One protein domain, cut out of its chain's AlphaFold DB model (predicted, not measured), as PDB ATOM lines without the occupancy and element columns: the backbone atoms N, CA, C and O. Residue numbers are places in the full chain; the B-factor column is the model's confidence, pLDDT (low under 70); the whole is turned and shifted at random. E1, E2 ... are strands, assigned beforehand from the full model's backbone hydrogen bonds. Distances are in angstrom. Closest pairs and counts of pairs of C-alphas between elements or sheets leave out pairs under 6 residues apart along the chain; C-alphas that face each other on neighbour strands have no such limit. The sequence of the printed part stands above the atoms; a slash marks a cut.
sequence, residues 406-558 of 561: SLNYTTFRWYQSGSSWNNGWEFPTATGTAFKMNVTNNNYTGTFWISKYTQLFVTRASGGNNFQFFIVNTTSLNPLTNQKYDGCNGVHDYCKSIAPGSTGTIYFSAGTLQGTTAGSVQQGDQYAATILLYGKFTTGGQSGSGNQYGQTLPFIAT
ATOM      1  N   SER A 406     129.359 123.753 134.195       79.81
ATOM      2  CA  SER A 406     129.460 122.368 134.658       79.81
ATOM      3  C   SER A 406     129.783 121.443 133.494       79.81
ATOM      4  O   SER A 406     129.152 121.502 132.441       79.81
ATOM      5  N   LEU A 407     130.746 120.545 133.694       79.50
ATOM      6  CA  LEU A 407     131.002 119.445 132.769       79.50
ATOM      7  C   LEU A 407     130.163 118.234 133.152       79.50
ATOM      8  O   LEU A 407     130.246 117.749 134.281       79.50
ATOM      9  N   ASN A 408     129.440 117.669 132.187       79.94
ATOM     10  CA  ASN A 408     128.856 116.349 132.367       79.94
ATOM     11  C   ASN A 408     129.877 115.277 131.957       79.94
ATOM     12  O   ASN A 408     129.916 114.841 130.804       79.94
ATOM     13  N   TYR A 409     130.703 114.838 132.905       73.94
ATOM     14  CA  TYR A 409     131.772 113.857 132.668       73.94
ATOM     15  C   TYR A 409     131.262 112.538 132.064       73.94
ATOM     16  O   TYR A 409     131.954 111.923 131.256       73.94
ATOM     17  N   THR A 410     130.021 112.135 132.361       75.75
ATOM     18  CA  THR A 410     129.423 110.905 131.807       75.75
ATOM     19  C   THR A 410     129.150 110.983 130.307       75.75
ATOM     20  O   THR A 410     128.932 109.951 129.671       75.75
ATOM     21  N   THR A 411     129.175 112.186 129.726       83.62
ATOM     22  CA  THR A 411     128.953 112.441 128.294       83.62
ATOM     23  C   THR A 411     130.244 112.573 127.502       83.62
ATOM     24  O   THR A 411     130.182 112.733 126.283       83.62
ATOM     25  N   PHE A 412     131.402 112.506 128.165       86.12
ATOM     26  CA  PHE A 412     132.682 112.510 127.479       86.12
ATOM     27  C   PHE A 412     132.797 111.258 126.607       86.12
ATOM     28  O   PHE A 412     132.603 110.133 127.074       86.12
ATOM     29  N   ARG A 413     133.084 111.453 125.324       89.38
ATOM     30  CA  ARG A 413     133.293 110.381 124.351       89.38
ATOM     31  C   ARG A 413     134.467 110.731 123.461       89.38
ATOM     32  O   ARG A 413     134.687 111.911 123.182       89.38
ATOM     33  N   TRP A 414     135.135 109.720 122.928       91.56
ATOM     34  CA  TRP A 414     136.105 109.894 121.850       91.56
ATOM     35  C   TRP A 414     135.769 109.014 120.642       91.56
ATOM     36  O   TRP A 414     134.953 108.096 120.732       91.56
ATOM     37  N   TYR A 415     136.368 109.336 119.501       91.31
ATOM     38  CA  TYR A 415     136.185 108.663 118.223       91.31
ATOM     39  C   TYR A 415     137.503 108.608 117.447       91.31
ATOM     40  O   TYR A 415     138.206 109.614 117.375       91.31
ATOM     41  N   GLN A 416     137.790 107.470 116.815       89.81
ATOM     42  CA  GLN A 416     138.835 107.307 115.796       89.81
ATOM     43  C   GLN A 416     138.240 106.782 114.484       89.81
ATOM     44  O   GLN A 416     137.205 106.115 114.495       89.81
ATOM     45  N   SER A 417     138.856 107.097 113.342       80.44
ATOM     46  CA  SER A 417     138.307 106.743 112.022       80.44
ATOM     47  C   SER A 417     137.983 105.246 111.915       80.44
ATOM     48  O   SER A 417     138.863 104.411 112.096       80.44
ATOM     49  N   GLY A 418     136.725 104.910 111.607       74.38
ATOM     50  CA  GLY A 418     136.250 103.524 111.501       74.38
ATOM     51  C   GLY A 418     135.748 102.901 112.811       74.38
ATOM     52  O   GLY A 418     135.417 101.719 112.818       74.38
ATOM     53  N   SER A 419     135.672 103.667 113.905       79.69
ATOM     54  CA  SER A 419     135.116 103.218 115.195       79.69
ATOM     55  C   SER A 419     133.686 103.736 115.433       79.69
ATOM     56  O   SER A 419     133.045 104.266 114.530       79.69
ATOM     57  N   SER A 420     133.145 103.558 116.638       87.69
ATOM     58  CA  SER A 420     131.958 104.264 117.139       87.69
ATOM     59  C   SER A 420     132.381 105.266 118.225       87.69
ATOM     60  O   SER A 420     133.544 105.317 118.612       87.69
ATOM     61  N   TRP A 421     131.471 106.120 118.705       90.81
ATOM     62  CA  TRP A 421     131.789 106.968 119.862       90.81
ATOM     63  C   TRP A 421     131.966 106.096 121.107       90.81
ATOM     64  O   TRP A 421     131.003 105.484 121.566       90.81
ATOM     65  N   ASN A 422     133.173 106.085 121.662       85.81
ATOM     66  CA  ASN A 422     133.563 105.233 122.778       85.81
ATOM     67  C   ASN A 422     133.559 105.992 124.110       85.81
ATOM     68  O   ASN A 422     133.813 107.198 124.159       85.81
ATOM     69  N   ASN A 423     133.298 105.253 125.192       80.94
ATOM     70  CA  ASN A 423     133.299 105.761 126.572       80.94
ATOM     71  C   ASN A 423     134.501 105.245 127.382       80.94
ATOM     72  O   ASN A 423     134.759 105.764 128.464       80.94
ATOM     73  N   GLY A 424     135.178 104.193 126.897       75.00
ATOM     74  CA  GLY A 424     136.408 103.661 127.495       75.00
ATOM     75  C   GLY A 424     137.606 104.567 127.213       75.00
ATOM     76  O   GLY A 424     137.456 105.556 126.510       75.00
ATOM     77  N   TRP A 425     138.793 104.246 127.728       75.50
ATOM     78  CA  TRP A 425     139.994 105.091 127.582       75.50
ATOM     79  C   TRP A 425     141.124 104.444 126.784       75.50
ATOM     80  O   TRP A 425     142.278 104.838 126.905       75.50
ATOM     81  N   GLU A 426     140.783 103.461 125.955       78.94
ATOM     82  CA  GLU A 426     141.726 102.726 125.121       78.94
ATOM     83  C   GLU A 426     141.649 103.223 123.684       78.94
ATOM     84  O   GLU A 426     140.633 103.048 123.022       78.94
ATOM     85  N   PHE A 427     142.726 103.830 123.193       84.31
ATOM     86  CA  PHE A 427     142.824 104.251 121.800       84.31
ATOM     87  C   PHE A 427     143.457 103.120 120.983       84.31
ATOM     88  O   PHE A 427     144.654 102.866 121.137       84.31
ATOM     89  N   PRO A 428     142.692 102.413 120.132       80.31
ATOM     90  CA  PRO A 428     143.161 101.200 119.468       80.31
ATOM     91  C   PRO A 428     144.080 101.486 118.281       80.31
ATOM     92  O   PRO A 428     144.721 100.570 117.782       80.31
ATOM     93  N   THR A 429     144.135 102.724 117.785       80.44
ATOM     94  CA  THR A 429     144.945 103.081 116.614       80.44
ATOM     95  C   THR A 429     145.584 104.456 116.780       80.44
ATOM     96  O   THR A 429     145.053 105.312 117.479       80.44
ATOM     97  N   ALA A 430     146.702 104.716 116.103       79.56
ATOM     98  CA  ALA A 430     147.311 106.049 116.048       79.56
ATOM     99  C   ALA A 430     146.720 106.902 114.903       79.56
ATOM    100  O   ALA A 430     147.445 107.378 114.028       79.56
ATOM    101  N   THR A 431     145.391 107.048 114.854       86.69
ATOM    102  CA  THR A 431     144.678 107.765 113.776       86.69
ATOM    103  C   THR A 431     144.036 109.068 114.264       86.69
ATOM    104  O   THR A 431     144.103 109.418 115.446       86.69
ATOM    105  N   GLY A 432     143.440 109.828 113.335       89.69
ATOM    106  CA  GLY A 432     142.696 111.043 113.661       89.69
ATOM    107  C   GLY A 432     141.677 110.775 114.769       89.69
ATOM    108  O   GLY A 432     140.900 109.824 114.681       89.69
ATOM    109  N   THR A 433     141.708 111.602 115.810       92.00
ATOM    110  CA  THR A 433     140.941 111.426 117.041       92.00
ATOM    111  C   THR A 433     140.082 112.655 117.303       92.00
ATOM    112  O   THR A 433     140.571 113.784 117.282       92.00
ATOM    113  N   ALA A 434     138.802 112.428 117.580       93.44
ATOM    114  CA  ALA A 434     137.861 113.457 117.993       93.44
ATOM    115  C   ALA A 434     137.307 113.157 119.382       93.44
ATOM    116  O   ALA A 434     137.103 112.005 119.749       93.44
ATOM    117  N   PHE A 435     136.995 114.206 120.127       93.44
ATOM    118  CA  PHE A 435     136.381 114.160 121.443       93.44
ATOM    119  C   PHE A 435     135.089 114.962 121.423       93.44
ATOM    120  O   PHE A 435     135.008 115.993 120.752       93.44
ATOM    121  N   LYS A 436     134.093 114.523 122.189       92.56
ATOM    122  CA  LYS A 436     132.899 115.316 122.473       92.56
ATOM    123  C   LYS A 436     132.509 115.216 123.935       92.56
ATOM    124  O   LYS A 436     132.749 114.196 124.576       92.56
ATOM    125  N   MET A 437     131.873 116.260 124.441       91.62
ATOM    126  CA  MET A 437     131.313 116.289 125.790       91.62
ATOM    127  C   MET A 437     130.222 117.348 125.890       91.62
ATOM    128  O   MET A 437     130.210 118.302 125.113       91.62
ATOM    129  N   ASN A 438     129.342 117.206 126.873       92.31
ATOM    130  CA  ASN A 438     128.320 118.192 127.182       92.31
ATOM    131  C   ASN A 438     128.794 119.131 128.294       92.31
ATOM    132  O   ASN A 438     129.271 118.690 129.343       92.31
ATOM    133  N   VAL A 439     128.618 120.429 128.055       90.00
ATOM    134  CA  VAL A 439     128.888 121.511 129.003       90.00
ATOM    135  C   VAL A 439     127.587 122.243 129.282       90.00
ATOM    136  O   VAL A 439     126.887 122.636 128.349       90.00
ATOM    137  N   THR A 440     127.265 122.431 130.552       88.75
ATOM    138  CA  THR A 440     126.078 123.162 130.996       88.75
ATOM    139  C   THR A 440     126.474 124.566 131.416       88.75
ATOM    140  O   THR A 440     127.417 124.742 132.189       88.75
ATOM    141  N   ASN A 441     125.759 125.560 130.896       89.62
ATOM    142  CA  ASN A 441     125.862 126.938 131.340       89.62
ATOM    143  C   ASN A 441     124.892 127.176 132.501       89.62
ATOM    144  O   ASN A 441     123.702 127.379 132.287       89.62
ATOM    145  N   ASN A 442     125.414 127.184 133.724       80.75
ATOM    146  CA  ASN A 442     124.657 127.469 134.941       80.75
ATOM    147  C   ASN A 442     124.447 128.978 135.166       80.75
ATOM    148  O   ASN A 442     123.787 129.359 136.129       80.75
ATOM    149  N   ASN A 443     124.992 129.857 134.311       79.94
ATOM    150  CA  ASN A 443     124.655 131.278 134.344       79.94
ATOM    151  C   ASN A 443     123.212 131.466 133.875       79.94
ATOM    152  O   ASN A 443     122.894 131.143 132.733       79.94
ATOM    153  N   TYR A 444     122.358 132.053 134.711       69.00
ATOM    154  CA  TYR A 444     120.962 132.317 134.350       69.00
ATOM    155  C   TYR A 444     120.771 133.591 133.507       69.00
ATOM    156  O   TYR A 444     119.722 133.799 132.907       69.00
ATOM    157  N   THR A 445     121.778 134.467 133.444       75.00
ATOM    158  CA  THR A 445     121.639 135.805 132.842       75.00
ATOM    159  C   THR A 445     122.375 135.963 131.515       75.00
ATOM    160  O   THR A 445     121.902 136.681 130.639       75.00
ATOM    161  N   GLY A 446     123.515 135.292 131.333       82.44
ATOM    162  CA  GLY A 446     124.377 135.464 130.161       82.44
ATOM    163  C   GLY A 446     124.494 134.210 129.300       82.44
ATOM    164  O   GLY A 446     124.714 133.112 129.811       82.44
ATOM    165  N   THR A 447     124.428 134.374 127.977       89.81
ATOM    166  CA  THR A 447     124.838 133.314 127.044       89.81
ATOM    167  C   THR A 447     126.353 133.182 127.108       89.81
ATOM    168  O   THR A 447     127.066 134.180 126.966       89.81
ATOM    169  N   PHE A 448     126.850 131.962 127.299       91.75
ATOM    170  CA  PHE A 448     128.277 131.686 127.239       91.75
ATOM    171  C   PHE A 448     128.706 131.506 125.790       91.75
ATOM    172  O   PHE A 448     128.237 130.596 125.113       91.75
ATOM    173  N   TRP A 449     129.610 132.351 125.314       91.56
ATOM    174  CA  TRP A 449     130.202 132.235 123.990       91.56
ATOM    175  C   TRP A 449     131.614 131.669 124.112       91.56
ATOM    176  O   TRP A 449     132.493 132.308 124.682       91.56
ATOM    177  N   ILE A 450     131.826 130.470 123.577       91.94
ATOM    178  CA  ILE A 450     133.078 129.715 123.631       91.94
ATOM    179  C   ILE A 450     134.049 130.256 122.592       91.94
ATOM    180  O   ILE A 450     133.705 130.363 121.418       91.94
ATOM    181  N   SER A 451     135.272 130.553 122.998       90.81
ATOM    182  CA  SER A 451     136.338 131.010 122.117       90.81
ATOM    183  C   SER A 451     136.910 129.878 121.255       90.81
ATOM    184  O   SER A 451     137.077 128.756 121.739       90.81
ATOM    185  N   LYS A 452     137.320 130.191 120.019       89.31
ATOM    186  CA  LYS A 452     138.115 129.321 119.135       89.31
ATOM    187  C   LYS A 452     139.420 128.849 119.772       89.31
ATOM    188  O   LYS A 452     139.923 127.802 119.381       89.31
ATOM    189  N   TYR A 453     139.951 129.596 120.742       90.19
ATOM    190  CA  TYR A 453     141.172 129.250 121.475       90.19
ATOM    191  C   TYR A 453     140.966 128.161 122.532       90.19
ATOM    192  O   TYR A 453     141.939 127.738 123.147       90.19
ATOM    193  N   THR A 454     139.730 127.704 122.742       91.19
ATOM    194  CA  THR A 454     139.406 126.588 123.637       91.19
ATOM    195  C   THR A 454     140.092 125.304 123.180       91.19
ATOM    196  O   THR A 454     140.010 124.924 122.007       91.19
ATOM    197  N   GLN A 455     140.775 124.646 124.116       91.56
ATOM    198  CA  GLN A 455     141.693 123.541 123.847       91.56
ATOM    199  C   GLN A 455     141.482 122.374 124.806       91.56
ATOM    200  O   GLN A 455     141.100 122.554 125.960       91.56
ATOM    201  N   LEU A 456     141.798 121.183 124.321       91.06
ATOM    202  CA  LEU A 456     141.943 119.961 125.091       91.06
ATOM    203  C   LEU A 456     143.396 119.503 124.965       91.06
ATOM    204  O   LEU A 456     143.876 119.234 123.866       91.06
ATOM    205  N   PHE A 457     144.083 119.407 126.094       88.75
ATOM    206  CA  PHE A 457     145.399 118.796 126.199       88.75
ATOM    207  C   PHE A 457     145.245 117.353 126.632       88.75
ATOM    208  O   PHE A 457     144.453 117.063 127.522       88.75
ATOM    209  N   VAL A 458     146.012 116.466 126.018       86.88
ATOM    210  CA  VAL A 458     146.065 115.047 126.347       86.88
ATOM    211  C   VAL A 458     147.532 114.682 126.555       86.88
ATOM    212  O   VAL A 458     148.336 114.713 125.626       86.88
ATOM    213  N   THR A 459     147.896 114.374 127.790       85.25
ATOM    214  CA  THR A 459     149.259 114.079 128.238       85.25
ATOM    215  C   THR A 459     149.410 112.587 128.477       85.25
ATOM    216  O   THR A 459     148.595 111.986 129.170       85.25
ATOM    217  N   ARG A 460     150.469 111.988 127.931       84.12
ATOM    218  CA  ARG A 460     150.809 110.574 128.159       84.12
ATOM    219  C   ARG A 460     151.321 110.361 129.581       84.12
ATOM    220  O   ARG A 460     152.212 111.090 130.017       84.12
ATOM    221  N   ALA A 461     150.827 109.338 130.273       76.38
ATOM    222  CA  ALA A 461     151.303 108.983 131.610       76.38
ATOM    223  C   ALA A 461     152.700 108.340 131.580       76.38
ATOM    224  O   ALA A 461     153.484 108.538 132.502       76.38
ATOM    225  N   SER A 462     153.041 107.632 130.496       75.62
ATOM    226  CA  SER A 462     154.365 107.025 130.277       75.62
ATOM    227  C   SER A 462     155.499 108.038 130.033       75.62
ATOM    228  O   SER A 462     156.665 107.656 129.937       75.62
ATOM    229  N   GLY A 463     155.174 109.336 129.962       65.88
ATOM    230  CA  GLY A 463     156.093 110.408 129.594       65.88
ATOM    231  C   GLY A 463     156.273 110.540 128.077       65.88
ATOM    232  O   GLY A 463     156.107 109.596 127.309       65.88
ATOM    233  N   GLY A 464     156.604 111.749 127.614       66.62
ATOM    234  CA  GLY A 464     157.185 111.936 126.282       66.62
ATOM    235  C   GLY A 464     156.497 112.908 125.323       66.62
ATOM    236  O   GLY A 464     157.231 113.547 124.592       66.62
ATOM    237  N   ASN A 465     155.168 113.092 125.287       74.25
ATOM    238  CA  ASN A 465     154.523 114.086 124.398       74.25
ATOM    239  C   ASN A 465     153.131 114.510 124.907       74.25
ATOM    240  O   ASN A 465     152.368 113.666 125.385       74.25
ATOM    241  N   ASN A 466     152.792 115.796 124.747       82.12
ATOM    242  CA  ASN A 466     151.446 116.342 124.952       82.12
ATOM    243  C   ASN A 466     150.761 116.525 123.596       82.12
ATOM    244  O   ASN A 466     151.321 117.156 122.701       82.12
ATOM    245  N   PHE A 467     149.543 116.014 123.457       88.25
ATOM    246  CA  PHE A 467     148.700 116.234 122.287       88.25
ATOM    247  C   PHE A 467     147.733 117.376 122.573       88.25
ATOM    248  O   PHE A 467     147.128 117.435 123.641       88.25
ATOM    249  N   GLN A 468     147.591 118.284 121.618       92.62
ATOM    250  CA  GLN A 468     146.721 119.446 121.731       92.62
ATOM    251  C   GLN A 468     145.624 119.351 120.675       92.62
ATOM    252  O   GLN A 468     145.903 119.152 119.494       92.62
ATOM    253  N   PHE A 469     144.380 119.516 121.111       93.62
ATOM    254  CA  PHE A 469     143.199 119.502 120.259       93.62
ATOM    255  C   PHE A 469     142.439 120.812 120.419       93.62
ATOM    256  O   PHE A 469     142.137 121.238 121.532       93.62
ATOM    257  N   PHE A 470     142.090 121.441 119.306       93.00
ATOM    258  CA  PHE A 470     141.297 122.662 119.271       93.00
ATOM    259  C   PHE A 470     139.823 122.351 119.022       93.00
ATOM    260  O   PHE A 470     139.467 121.333 118.409       93.00
ATOM    261  N   ILE A 471     138.966 123.251 119.504       93.06
ATOM    262  CA  ILE A 471     137.521 123.155 119.324       93.06
ATOM    263  C   ILE A 471     137.130 123.238 117.837       93.06
ATOM    264  O   ILE A 471     137.640 124.070 117.084       93.06
ATOM    265  N   VAL A 472     136.183 122.396 117.424       92.12
ATOM    266  CA  VAL A 472     135.602 122.352 116.070       92.12
ATOM    267  C   VAL A 472     134.077 122.446 116.151       92.12
ATOM    268  O   VAL A 472     133.502 122.211 117.218       92.12
ATOM    269  N   ASN A 473     133.415 122.835 115.059       89.38
ATOM    270  CA  ASN A 473     131.957 122.980 115.026       89.38
ATOM    271  C   ASN A 473     131.286 121.611 115.138       89.38
ATOM    272  O   ASN A 473     130.517 121.340 116.065       89.38
ATOM    273  N   THR A 474     131.657 120.734 114.211       86.50
ATOM    274  CA  THR A 474     131.226 119.342 114.142       86.50
ATOM    275  C   THR A 474     132.352 118.489 113.553       86.50
ATOM    276  O   THR A 474     133.336 118.999 113.008       86.50
ATOM    277  N   THR A 475     132.206 117.173 113.666       84.44
ATOM    278  CA  THR A 475     133.101 116.188 113.052       84.44
ATOM    279  C   THR A 475     132.275 115.233 112.198       84.44
ATOM    280  O   THR A 475     131.328 114.636 112.714       84.44
ATOM    281  N   SER A 476     132.635 115.048 110.928       85.00
ATOM    282  CA  SER A 476     132.140 113.909 110.142       85.00
ATOM    283  C   SER A 476     132.978 112.691 110.493       85.00
ATOM    284  O   SER A 476     134.185 112.825 110.638       85.00
ATOM    285  N   LEU A 477     132.357 111.528 110.673       82.56
ATOM    286  CA  LEU A 477     133.022 110.361 111.255       82.56
ATOM    287  C   LEU A 477     133.658 109.444 110.198       82.56
ATOM    288  O   LEU A 477     134.596 108.720 110.517       82.56
ATOM    289  N   ASN A 478     133.218 109.478 108.939       78.69
ATOM    290  CA  ASN A 478     133.705 108.541 107.925       78.69
ATOM    291  C   ASN A 478     133.929 109.212 106.555       78.69
ATOM    292  O   ASN A 478     132.960 109.386 105.813       78.69
ATOM    293  N   PRO A 479     135.178 109.579 106.202       80.81
ATOM    294  CA  PRO A 479     136.375 109.611 107.055       80.81
ATOM    295  C   PRO A 479     136.299 110.720 108.118       80.81
ATOM    296  O   PRO A 479     135.523 111.670 107.967       80.81
ATOM    297  N   LEU A 480     137.118 110.625 109.180       85.50
ATOM    298  CA  LEU A 480     137.158 111.674 110.203       85.50
ATOM    299  C   LEU A 480     137.619 113.004 109.593       85.50
ATOM    300  O   LEU A 480     138.788 113.163 109.244       85.50
ATOM    301  N   THR A 481     136.709 113.969 109.498       86.81
ATOM    302  CA  THR A 481     136.993 115.321 108.998       86.81
ATOM    303  C   THR A 481     136.369 116.368 109.908       86.81
ATOM    304  O   THR A 481     135.283 116.168 110.461       86.81
ATOM    305  N   ASN A 482     137.063 117.494 110.078       90.44
ATOM    306  CA  ASN A 482     136.613 118.564 110.959       90.44
ATOM    307  C   ASN A 482     135.914 119.657 110.167       90.44
ATOM    308  O   ASN A 482     136.459 120.177 109.191       90.44
ATOM    309  N   GLN A 483     134.744 120.068 110.646       89.38
ATOM    310  CA  GLN A 483     134.140 121.320 110.219       89.38
ATOM    311  C   GLN A 483     134.594 122.429 111.163       89.38
ATOM    312  O   GLN A 483     134.350 122.385 112.373       89.38
ATOM    313  N   LYS A 484     135.268 123.435 110.602       85.12
ATOM    314  CA  LYS A 484     135.571 124.678 111.318       85.12
ATOM    315  C   LYS A 484     134.275 125.422 111.658       85.12
ATOM    316  O   LYS A 484     133.212 125.114 111.123       85.12
ATOM    317  N   TYR A 485     134.365 126.397 112.550       84.44
ATOM    318  CA  TYR A 485     133.225 127.268 112.810       84.44
ATOM    319  C   TYR A 485     133.098 128.327 111.718       84.44
ATOM    320  O   TYR A 485     134.076 128.984 111.355       84.44
ATOM    321  N   ASP A 486     131.873 128.522 111.240       72.88
ATOM    322  CA  ASP A 486     131.542 129.629 110.355       72.88
ATOM    323  C   ASP A 486     131.293 130.886 111.201       72.88
ATOM    324  O   ASP A 486     130.600 130.842 112.215       72.88
ATOM    325  N   GLY A 487     131.901 132.015 110.820       68.56
ATOM    326  CA  GLY A 487     131.688 133.297 111.507       68.56
ATOM    327  C   GLY A 487     132.600 133.605 112.707       68.56
ATOM    328  O   GLY A 487     132.352 134.588 113.398       68.56
ATOM    329  N   CYS A 488     133.676 132.839 112.942       73.75
ATOM    330  CA  CYS A 488     134.725 133.160 113.941       73.75
ATOM    331  C   CYS A 488     135.991 133.812 113.363       73.75
ATOM    332  O   CYS A 488     137.079 133.752 113.956       73.75
ATOM    333  N   ASN A 489     135.881 134.344 112.149       60.44
ATOM    334  CA  ASN A 489     137.003 134.915 111.416       60.44
ATOM    335  C   ASN A 489     137.036 136.437 111.633       60.44
ATOM    336  O   ASN A 489     135.991 137.077 111.725       60.44
ATOM    337  N   GLY A 490     138.235 137.022 111.716       65.00
ATOM    338  CA  GLY A 490     138.425 138.451 112.003       65.00
ATOM    339  C   GLY A 490     138.502 138.765 113.505       65.00
ATOM    340  O   GLY A 490     139.155 138.037 114.247       65.00
ATOM    341  N   VAL A 491     137.849 139.848 113.945       57.84
ATOM    342  CA  VAL A 491     137.909 140.402 115.324       57.84
ATOM    343  C   VAL A 491     137.096 139.574 116.344       57.84
ATOM    344  O   VAL A 491     137.135 139.827 117.546       57.84
ATOM    345  N   HIS A 492     136.327 138.581 115.886       66.88
ATOM    346  CA  HIS A 492     135.442 137.786 116.735       66.88
ATOM    347  C   HIS A 492     136.027 136.402 117.020       66.88
ATOM    348  O   HIS A 492     136.025 135.516 116.172       66.88
ATOM    349  N   ASP A 493     136.484 136.203 118.255       82.38
ATOM    350  CA  ASP A 493     137.112 134.950 118.684       82.38
ATOM    351  C   ASP A 493     136.129 133.883 119.160       82.38
ATOM    352  O   ASP A 493     136.556 132.779 119.477       82.38
ATOM    353  N   TYR A 494     134.832 134.180 119.238       87.44
ATOM    354  CA  TYR A 494     133.849 133.313 119.884       87.44
ATOM    355  C   TYR A 494     132.960 132.596 118.879       87.44
ATOM    356  O   TYR A 494     132.408 133.237 118.003       87.44
ATOM    357  N   CYS A 495     132.802 131.285 119.029       81.38
ATOM    358  CA  CYS A 495     132.347 130.383 117.980       81.38
ATOM    359  C   CYS A 495     131.094 129.589 118.272       81.38
ATOM    360  O   CYS A 495     130.347 129.245 117.359       81.38
ATOM    361  N   LYS A 496     130.875 129.262 119.538       89.44
ATOM    362  CA  LYS A 496     129.746 128.445 119.956       89.44
ATOM    363  C   LYS A 496     129.074 129.109 121.128       89.44
ATOM    364  O   LYS A 496     129.766 129.525 122.046       89.44
ATOM    365  N   SER A 497     127.757 129.204 121.109       91.81
ATOM    366  CA  SER A 497     126.995 129.681 122.252       91.81
ATOM    367  C   SER A 497     126.432 128.514 123.056       91.81
ATOM    368  O   SER A 497     126.083 127.463 122.515       91.81
ATOM    369  N   ILE A 498     126.331 128.712 124.364       92.75
ATOM    370  CA  ILE A 498     125.519 127.907 125.270       92.75
ATOM    371  C   ILE A 498     124.592 128.886 125.985       92.75
ATOM    372  O   ILE A 498     125.045 129.740 126.755       92.75
ATOM    373  N   ALA A 499     123.299 128.805 125.676       92.44
ATOM    374  CA  ALA A 499     122.290 129.681 126.261       92.44
ATOM    375  C   ALA A 499     122.240 129.535 127.799       92.44
ATOM    376  O   ALA A 499     122.679 128.509 128.327       92.44
ATOM    377  N   PRO A 500     121.740 130.550 128.525       87.56
ATOM    378  CA  PRO A 500     121.536 130.459 129.969       87.56
ATOM    379  C   PRO A 500     120.758 129.201 130.370       87.56
ATOM    380  O   PRO A 500     119.800 128.827 129.690       87.56
ATOM    381  N   GLY A 501     121.196 128.516 131.427       81.12
ATOM    382  CA  GLY A 501     120.581 127.277 131.933       81.12
ATOM    383  C   GLY A 501     120.625 126.079 130.972       81.12
ATOM    384  O   GLY A 501     120.048 125.035 131.261       81.12
ATOM    385  N   SER A 502     121.274 126.206 129.810       88.81
ATOM    386  CA  SER A 502     121.243 125.191 128.754       88.81
ATOM    387  C   SER A 502     122.514 124.350 128.719       88.81
ATOM    388  O   SER A 502     123.583 124.765 129.170       88.81
ATOM    389  N   THR A 503     122.412 123.163 128.122       90.56
ATOM    390  CA  THR A 503     123.548 122.265 127.894       90.56
ATOM    391  C   THR A 503     123.916 122.232 126.415       90.56
ATOM    392  O   THR A 503     123.060 122.008 125.563       90.56
ATOM    393  N   GLY A 504     125.196 122.437 126.100       90.88
ATOM    394  CA  GLY A 504     125.738 122.371 124.745       90.88
ATOM    395  C   GLY A 504     126.816 121.298 124.606       90.88
ATOM    396  O   GLY A 504     127.692 121.171 125.458       90.88
ATOM    397  N   THR A 505     126.788 120.540 123.509       93.12
ATOM    398  CA  THR A 505     127.863 119.592 123.172       93.12
ATOM    399  C   THR A 505     129.025 120.324 122.513       93.12
ATOM    400  O   THR A 505     128.823 121.000 121.508       93.12
ATOM    401  N   ILE A 506     130.245 120.167 123.007       92.88
ATOM    402  CA  ILE A 506     131.465 120.702 122.386       92.88
ATOM    403  C   ILE A 506     132.290 119.574 121.775       92.88
ATOM    404  O   ILE A 506     132.276 118.459 122.296       92.88
ATOM    405  N   TYR A 507     132.994 119.872 120.682       94.31
ATOM    406  CA  TYR A 507     133.833 118.921 119.955       94.31
ATOM    407  C   TYR A 507     135.279 119.412 119.913       94.31
ATOM    408  O   TYR A 507     135.511 120.581 119.608       94.31
ATOM    409  N   PHE A 508     136.240 118.523 120.151       94.06
ATOM    410  CA  PHE A 508     137.673 118.779 119.989       94.06
ATOM    411  C   PHE A 508     138.244 117.765 119.015       94.06
ATOM    412  O   PHE A 508     138.017 116.574 119.180       94.06
ATOM    413  N   SER A 509     138.963 118.212 117.995       93.75
ATOM    414  CA  SER A 509     139.534 117.281 117.014       93.75
ATOM    415  C   SER A 509     140.688 117.894 116.238       93.75
ATOM    416  O   SER A 509     141.616 117.191 115.870       93.75
ATOM    417  N   ALA A 510     140.680 119.203 115.983       89.50
ATOM    418  CA  ALA A 510     141.703 119.817 115.146       89.50
ATOM    419  C   ALA A 510     143.072 119.846 115.841       89.50
ATOM    420  O   ALA A 510     143.164 120.290 116.981       89.50
ATOM    421  N   GLY A 511     144.135 119.421 115.149       88.19
ATOM    422  CA  GLY A 511     145.512 119.509 115.667       88.19
ATOM    423  C   GLY A 511     146.093 120.930 115.632       88.19
ATOM    424  O   GLY A 511     147.118 121.209 116.243       88.19
ATOM    425  N   THR A 512     145.429 121.845 114.924       89.88
ATOM    426  CA  THR A 512     145.772 123.267 114.838       89.88
ATOM    427  C   THR A 512     144.520 124.123 115.017       89.88
ATOM    428  O   THR A 512     143.394 123.668 114.805       89.88
ATOM    429  N   LEU A 513     144.704 125.380 115.423       88.38
ATOM    430  CA  LEU A 513     143.607 126.323 115.633       88.38
ATOM    431  C   LEU A 513     142.777 126.495 114.349       88.38
ATOM    432  O   LEU A 513     143.313 126.899 113.322       88.38
ATOM    433  N   GLN A 514     141.469 126.214 114.421       82.69
ATOM    434  CA  GLN A 514     140.549 126.233 113.266       82.69
ATOM    435  C   GLN A 514     140.972 125.308 112.100       82.69
ATOM    436  O   GLN A 514     140.561 125.513 110.957       82.69
ATOM    437  N   GLY A 515     141.774 124.278 112.384       84.25
ATOM    438  CA  GLY A 515     142.213 123.295 111.400       84.25
ATOM    439  C   GLY A 515     141.097 122.347 110.956       84.25
ATOM    440  O   GLY A 515     140.236 121.945 111.739       84.25
ATOM    441  N   THR A 516     141.132 121.944 109.688       85.81
ATOM    442  CA  THR A 516     140.224 120.930 109.120       85.81
ATOM    443  C   THR A 516     140.744 119.499 109.299       85.81
ATOM    444  O   THR A 516     139.975 118.541 109.203       85.81
ATOM    445  N   THR A 517     142.033 119.346 109.613       86.62
ATOM    446  CA  THR A 517     142.691 118.056 109.858       86.62
ATOM    447  C   THR A 517     142.589 117.659 111.330       86.62
ATOM    448  O   THR A 517     142.880 118.465 112.218       86.62
ATOM    449  N   ALA A 518     142.191 116.413 111.593       88.06
ATOM    450  CA  ALA A 518     142.153 115.862 112.942       88.06
ATOM    451  C   ALA A 518     143.569 115.599 113.481       88.06
ATOM    452  O   ALA A 518     144.416 115.057 112.772       88.06
ATOM    453  N   GLY A 519     143.819 115.973 114.736       87.31
ATOM    454  CA  GLY A 519     144.982 115.524 115.493       87.31
ATOM    455  C   GLY A 519     144.854 114.042 115.842       87.31
ATOM    456  O   GLY A 519     143.764 113.476 115.777       87.31
ATOM    457  N   SER A 520     145.954 113.400 116.220       88.50
ATOM    458  CA  SER A 520     145.980 111.985 116.595       88.50
ATOM    459  C   SER A 520     146.543 111.797 118.000       88.50
ATOM    460  O   SER A 520     147.453 112.513 118.419       88.50
ATOM    461  N   VAL A 521     145.996 110.822 118.728       87.56
ATOM    462  CA  VAL A 521     146.636 110.255 119.925       87.56
ATOM    463  C   VAL A 521     147.325 108.939 119.560       87.56
ATOM    464  O   VAL A 521     147.056 108.367 118.506       87.56
ATOM    465  N   GLN A 522     148.250 108.479 120.402       82.06
ATOM    466  CA  GLN A 522     148.970 107.218 120.187       82.06
ATOM    467  C   GLN A 522     148.144 106.020 120.681       82.06
ATOM    468  O   GLN A 522     147.199 106.170 121.452       82.06
ATOM    469  N   GLN A 523     148.496 104.824 120.217       83.19
ATOM    470  CA  GLN A 523     147.865 103.583 120.664       83.19
ATOM    471  C   GLN A 523     148.495 103.086 121.975       83.19
ATOM    472  O   GLN A 523     149.705 103.208 122.161       83.19
ATOM    473  N   GLY A 524     147.684 102.464 122.838       72.50
ATOM    474  CA  GLY A 524     148.175 101.620 123.938       72.50
ATOM    475  C   GLY A 524     148.840 102.358 125.105       72.50
ATOM    476  O   GLY A 524     149.713 101.792 125.757       72.50
ATOM    477  N   ASP A 525     148.453 103.609 125.367       75.25
ATOM    478  CA  ASP A 525     148.976 104.406 126.484       75.25
ATOM    479  C   ASP A 525     147.867 104.870 127.437       75.25
ATOM    480  O   ASP A 525     146.679 104.833 127.115       75.25
ATOM    481  N   GLN A 526     148.274 105.342 128.612       78.88
ATOM    482  CA  GLN A 526     147.419 106.018 129.580       78.88
ATOM    483  C   GLN A 526     147.500 107.533 129.388       78.88
ATOM    484  O   GLN A 526     148.566 108.083 129.094       78.88
ATOM    485  N   TYR A 527     146.380 108.226 129.596       79.81
ATOM    486  CA  TYR A 527     146.266 109.641 129.259       79.81
ATOM    487  C   TYR A 527     145.627 110.474 130.368       79.81
ATOM    488  O   TYR A 527     144.509 110.222 130.791       79.81
ATOM    489  N   ALA A 528     146.286 111.551 130.781       80.56
ATOM    490  CA  ALA A 528     145.642 112.623 131.534       80.56
ATOM    491  C   ALA A 528     145.152 113.690 130.555       80.56
ATOM    492  O   ALA A 528     145.890 114.052 129.641       80.56
ATOM    493  N   ALA A 529     143.940 114.219 130.731       81.62
ATOM    494  CA  ALA A 529     143.431 115.274 129.865       81.62
ATOM    495  C   ALA A 529     143.125 116.562 130.639       81.62
ATOM    496  O   ALA A 529     142.712 116.566 131.791       81.62
ATOM    497  N   THR A 530     143.348 117.713 130.028       84.12
ATOM    498  CA  THR A 530     143.003 119.002 130.637       84.12
ATOM    499  C   THR A 530     142.332 119.867 129.599       84.12
ATOM    500  O   THR A 530     142.881 120.091 128.523       84.12
ATOM    501  N   ILE A 531     141.140 120.361 129.917       86.94
ATOM    502  CA  ILE A 531     140.422 121.283 129.043       86.94
ATOM    503  C   ILE A 531     140.709 122.700 129.518       86.94
ATOM    504  O   ILE A 531     140.477 123.035 130.680       86.94
ATOM    505  N   LEU A 532     141.179 123.539 128.603       85.19
ATOM    506  CA  LEU A 532     141.248 124.981 128.784       85.19
ATOM    507  C   LEU A 532     140.082 125.595 128.022       85.19
ATOM    508  O   LEU A 532     140.098 125.686 126.792       85.19
ATOM    509  N   LEU A 533     139.045 125.971 128.763       87.31
ATOM    510  CA  LEU A 533     137.846 126.574 128.210       87.31
ATOM    511  C   LEU A 533     137.961 128.093 128.301       87.31
ATOM    512  O   LEU A 533     138.049 128.651 129.396       87.31
ATOM    513  N   TYR A 534     137.921 128.757 127.153       88.75
ATOM    514  CA  TYR A 534     137.930 130.213 127.062       88.75
ATOM    515  C   TYR A 534     136.611 130.689 126.474       88.75
ATOM    516  O   TYR A 534     136.045 130.041 125.594       88.75
ATOM    517  N   GLY A 535     136.117 131.833 126.918       89.56
ATOM    518  CA  GLY A 535     134.878 132.389 126.403       89.56
ATOM    519  C   GLY A 535     134.516 133.724 127.025       89.56
ATOM    520  O   GLY A 535     135.355 134.399 127.616       89.56
ATOM    521  N   LYS A 536     133.258 134.120 126.865       87.94
ATOM    522  CA  LYS A 536     132.682 135.282 127.545       87.94
ATOM    523  C   LYS A 536     131.205 135.076 127.829       87.94
ATOM    524  O   LYS A 536     130.521 134.381 127.077       87.94
ATOM    525  N   PHE A 537     130.704 135.743 128.859       86.56
ATOM    526  CA  PHE A 537     129.268 135.871 129.102       86.56
ATOM    527  C   PHE A 537     128.753 137.180 128.520       86.56
ATOM    528  O   PHE A 537     129.310 138.239 128.795       86.56
ATOM    529  N   THR A 538     127.694 137.114 127.716       85.06
ATOM    530  CA  THR A 538     127.065 138.296 127.104       85.06
ATOM    531  C   THR A 538     125.560 138.098 126.962       85.06
ATOM    532  O   THR A 538     125.074 136.984 126.744       85.06
ATOM    533  N   THR A 539     124.824 139.198 127.089       82.94
ATOM    534  CA  THR A 539     123.381 139.304 126.839       82.94
ATOM    535  C   THR A 539     123.070 139.797 125.419       82.94
ATOM    536  O   THR A 539     121.956 139.612 124.943       82.94
ATOM    537  N   GLY A 540     124.051 140.382 124.717       76.38
ATOM    538  CA  GLY A 540     123.899 141.046 123.412       76.38
ATOM    539  C   GLY A 540     124.419 140.249 122.208       76.38
ATOM    540  O   GLY A 540     124.842 140.842 121.220       76.38
ATOM    541  N   GLY A 541     124.456 138.916 122.291       79.38
ATOM    542  CA  GLY A 541     124.944 138.047 121.209       79.38
ATOM    543  C   GLY A 541     126.475 137.994 121.066       79.38
ATOM    544  O   GLY A 541     127.214 138.506 121.907       79.38
ATOM    545  N   GLN A 542     126.959 137.346 120.000       81.00
ATOM    546  CA  GLN A 542     128.376 136.994 119.773       81.00
ATOM    547  C   GLN A 542     129.330 138.199 119.821       81.00
ATOM    548  O   GLN A 542     130.436 138.107 120.365       81.00
ATOM    549  N   SER A 543     128.908 139.344 119.286       78.06
ATOM    550  CA  SER A 543     129.682 140.589 119.221       78.06
ATOM    551  C   SER A 543     129.477 141.510 120.429       78.06
ATOM    552  O   SER A 543     130.244 142.457 120.591       78.06
ATOM    553  N   GLY A 544     128.514 141.218 121.310       74.00
ATOM    554  CA  GLY A 544     128.228 142.039 122.488       74.00
ATOM    555  C   GLY A 544     129.415 142.141 123.450       74.00
ATOM    556  O   GLY A 544     130.215 141.203 123.572       74.00
ATOM    557  N   SER A 545     129.537 143.278 124.140       75.38
ATOM    558  CA  SER A 545     130.472 143.422 125.256       75.38
ATOM    559  C   SER A 545     130.079 142.450 126.372       75.38
ATOM    560  O   SER A 545     128.904 142.238 126.663       75.38
ATOM    561  N   GLY A 546     131.072 141.789 126.953       76.56
ATOM    562  CA  GLY A 546     130.849 140.746 127.942       76.56
ATOM    563  C   GLY A 546     132.115 140.459 128.724       76.56
ATOM    564  O   GLY A 546     133.220 140.714 128.237       76.56
ATOM    565  N   ASN A 547     131.955 139.924 129.930       75.81
ATOM    566  CA  ASN A 547     133.088 139.564 130.772       75.81
ATOM    567  C   ASN A 547     133.779 138.336 130.184       75.81
ATOM    568  O   ASN A 547     133.133 137.310 129.953       75.81
ATOM    569  N   GLN A 548     135.084 138.457 129.935       80.31
ATOM    570  CA  GLN A 548     135.911 137.326 129.536       80.31
ATOM    571  C   GLN A 548     135.934 136.283 130.652       80.31
ATOM    572  O   GLN A 548     135.896 136.602 131.840       80.31
ATOM    573  N   TYR A 549     135.999 135.028 130.244       81.44
ATOM    574  CA  TYR A 549     135.950 133.876 131.116       81.44
ATOM    575  C   TYR A 549     136.994 132.864 130.660       81.44
ATOM    576  O   TYR A 549     137.092 132.541 129.475       81.44
ATOM    577  N   GLY A 550     137.760 132.355 131.614       77.88
ATOM    578  CA  GLY A 550     138.707 131.275 131.407       77.88
ATOM    579  C   GLY A 550     138.593 130.296 132.560       77.88
ATOM    580  O   GLY A 550     138.622 130.705 133.719       77.88
ATOM    581  N   GLN A 551     138.465 129.012 132.252       78.94
ATOM    582  CA  GLN A 551     138.457 127.962 133.258       78.94
ATOM    583  C   GLN A 551     139.301 126.789 132.788       78.94
ATOM    584  O   GLN A 551     139.184 126.322 131.655       78.94
ATOM    585  N   THR A 552     140.142 126.304 133.695       74.00
ATOM    586  CA  THR A 552     140.792 125.007 133.538       74.00
ATOM    587  C   THR A 552     139.885 123.959 134.151       74.00
ATOM    588  O   THR A 552     139.488 124.076 135.309       74.00
ATOM    589  N   LEU A 553     139.548 122.943 133.370       69.69
ATOM    590  CA  LEU A 553     138.733 121.824 133.803       69.69
ATOM    591  C   LEU A 553     139.615 120.571 133.738       69.69
ATOM    592  O   LEU A 553     139.811 120.019 132.648       69.69
ATOM    593  N   PRO A 554     140.233 120.172 134.869       61.97
ATOM    594  CA  PRO A 554     141.088 118.997 134.902       61.97
ATOM    595  C   PRO A 554     140.241 117.736 134.727       61.97
ATOM    596  O   PRO A 554     139.148 117.625 135.285       61.97
ATOM    597  N   PHE A 555     140.753 116.779 133.960       63.97
ATOM    598  CA  PHE A 555     140.085 115.512 133.713       63.97
ATOM    599  C   PHE A 555     141.102 114.357 133.723       63.97
ATOM    600  O   PHE A 555     142.020 114.292 132.911       63.97
ATOM    601  N   ILE A 556     140.953 113.404 134.640       56.28
ATOM    602  CA  ILE A 556     141.861 112.252 134.713       56.28
ATOM    603  C   ILE A 556     141.179 111.045 134.070       56.28
ATOM    604  O   ILE A 556     140.138 110.591 134.536       56.28
ATOM    605  N   ALA A 557     141.798 110.522 133.013       55.31
ATOM    606  CA  ALA A 557     141.445 109.266 132.373       55.31
ATOM    607  C   ALA A 557     142.474 108.190 132.711       55.31
ATOM    608  O   ALA A 557     143.472 108.005 132.019       55.31
ATOM    609  N   THR A 558     142.248 107.443 133.781       43.56
ATOM    610  CA  THR A 558     143.043 106.242 134.032       43.56
ATOM    611  C   THR A 558     142.399 105.057 133.317       43.56
ATOM    612  O   THR A 558     141.252 104.704 133.586       43.56
TER     613      THR A 558
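Overview. This is residues 406 to 558 of the 561 residues of the protein "NPCBM-associated, NEW3 domain of alpha-galactosidase" of uncultured archaeon (UniProt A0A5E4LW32). One strongly twisted sheet is folded over into a flattened, nearly closed shell, with E1, E2 and E9 in one wall and E4, E10 and E11 in the other; E5 bridges the walls by pairing with E9 and E4, and E3 and E8 fold from the far part of E10 toward E2 and E9. The small hairpin E6 and E7 covers part of the outside of the wall of E1, E2 and E9, and the edge strands E1 and E11 leave a seam. The printed part has 153 residues with no named helix and eleven strands, E1 to E11 in order along the chain, in a branched sheet of nine and a sheet of two, with antiparallel neighbours throughout. The class is all strand, with 82 residues in named elements. The whole is compact, with a radius of gyration of the C-alphas of 15.3 A, and elongated, spanning 46 by 27 by 27 A.

Along the chain. E1, residues 406 to 416, begins with C-alpha 406 at (129.460, 122.368, 134.658), bends by 65 degrees at residue 410 and measures 25.9 A from first to last C-alpha. E2, residues 433 to 441, also measures 25.9 A. E3 holds residues 447 to 451, E4 residues 455 to 460, and E5 residues 466 to 472, 19.1 A long. E6, residues 474 to 477, and E7, residues 480 to 483, are short; C-alpha 480 is at (137.158, 111.674, 110.203). E8 holds residues 494 to 498, and E9, residues 503 to 510, measures 22.3 A. E10, residues 527 to 538, is the longest strand by residues and measures 34.6 A. E11, residues 547 to 557, measures 31.5 A and ends with C-alpha 557 at (141.445, 109.266, 132.373).

Arrangement. In the branched sheet E1 and E2 form a hairpin over a long link, with N 413 and O 436 2.9 A apart. E9 lies on the other side of E2, antiparallel at 154 degrees, with N 435 and O 508 2.7 A apart. E5 pairs with E9, at 125 degrees, over residues 470 to 472, where N 472 and O 507 are 2.9 A apart, and with E4 over residues 466 to 470, where N 456 and O 469 are 2.8 A apart; E4 and E5 are a hairpin. E10 has three neighbours. E4, with N 457 and O 530 2.8 A apart, and E3, with N 449 and O 536 2.8 A apart, lie on one side of E10; E11 lies on the other side and forms a hairpin with it, with N 535 and O 549 2.8 A apart. E8 lies on the other side of E3 from E10, with N 450 and O 496 2.7 A apart. The closest C-alphas of E8 and E9, those of Ile 498 and Gly 504, are 5.6 A apart. The edge strands E1 and E11 are apart, but only just, at 8.2 A. The hairpin E6 and E7, with N 476 and O 481 2.9 A apart, makes with the branched sheet a sandwich, two sheets face to face, their best planes 11 degrees apart; the closest C-alphas of E6 and E9, those of Thr 474 and Tyr 507, are 6.4 A apart.

Size, cuts and confidence. The two C-alphas farthest apart, those of Gly 524 and Gly 540, are separated by 46.3 A. The printed part has no cut. The links E1 to E2 and E9 to E10 are long, 16 residues each. The mean pLDDT of the printed part is 83.0; under 70 are residue 444, residues 463 to 464, residue 487, residues 489 to 492 and residues 553 to 558.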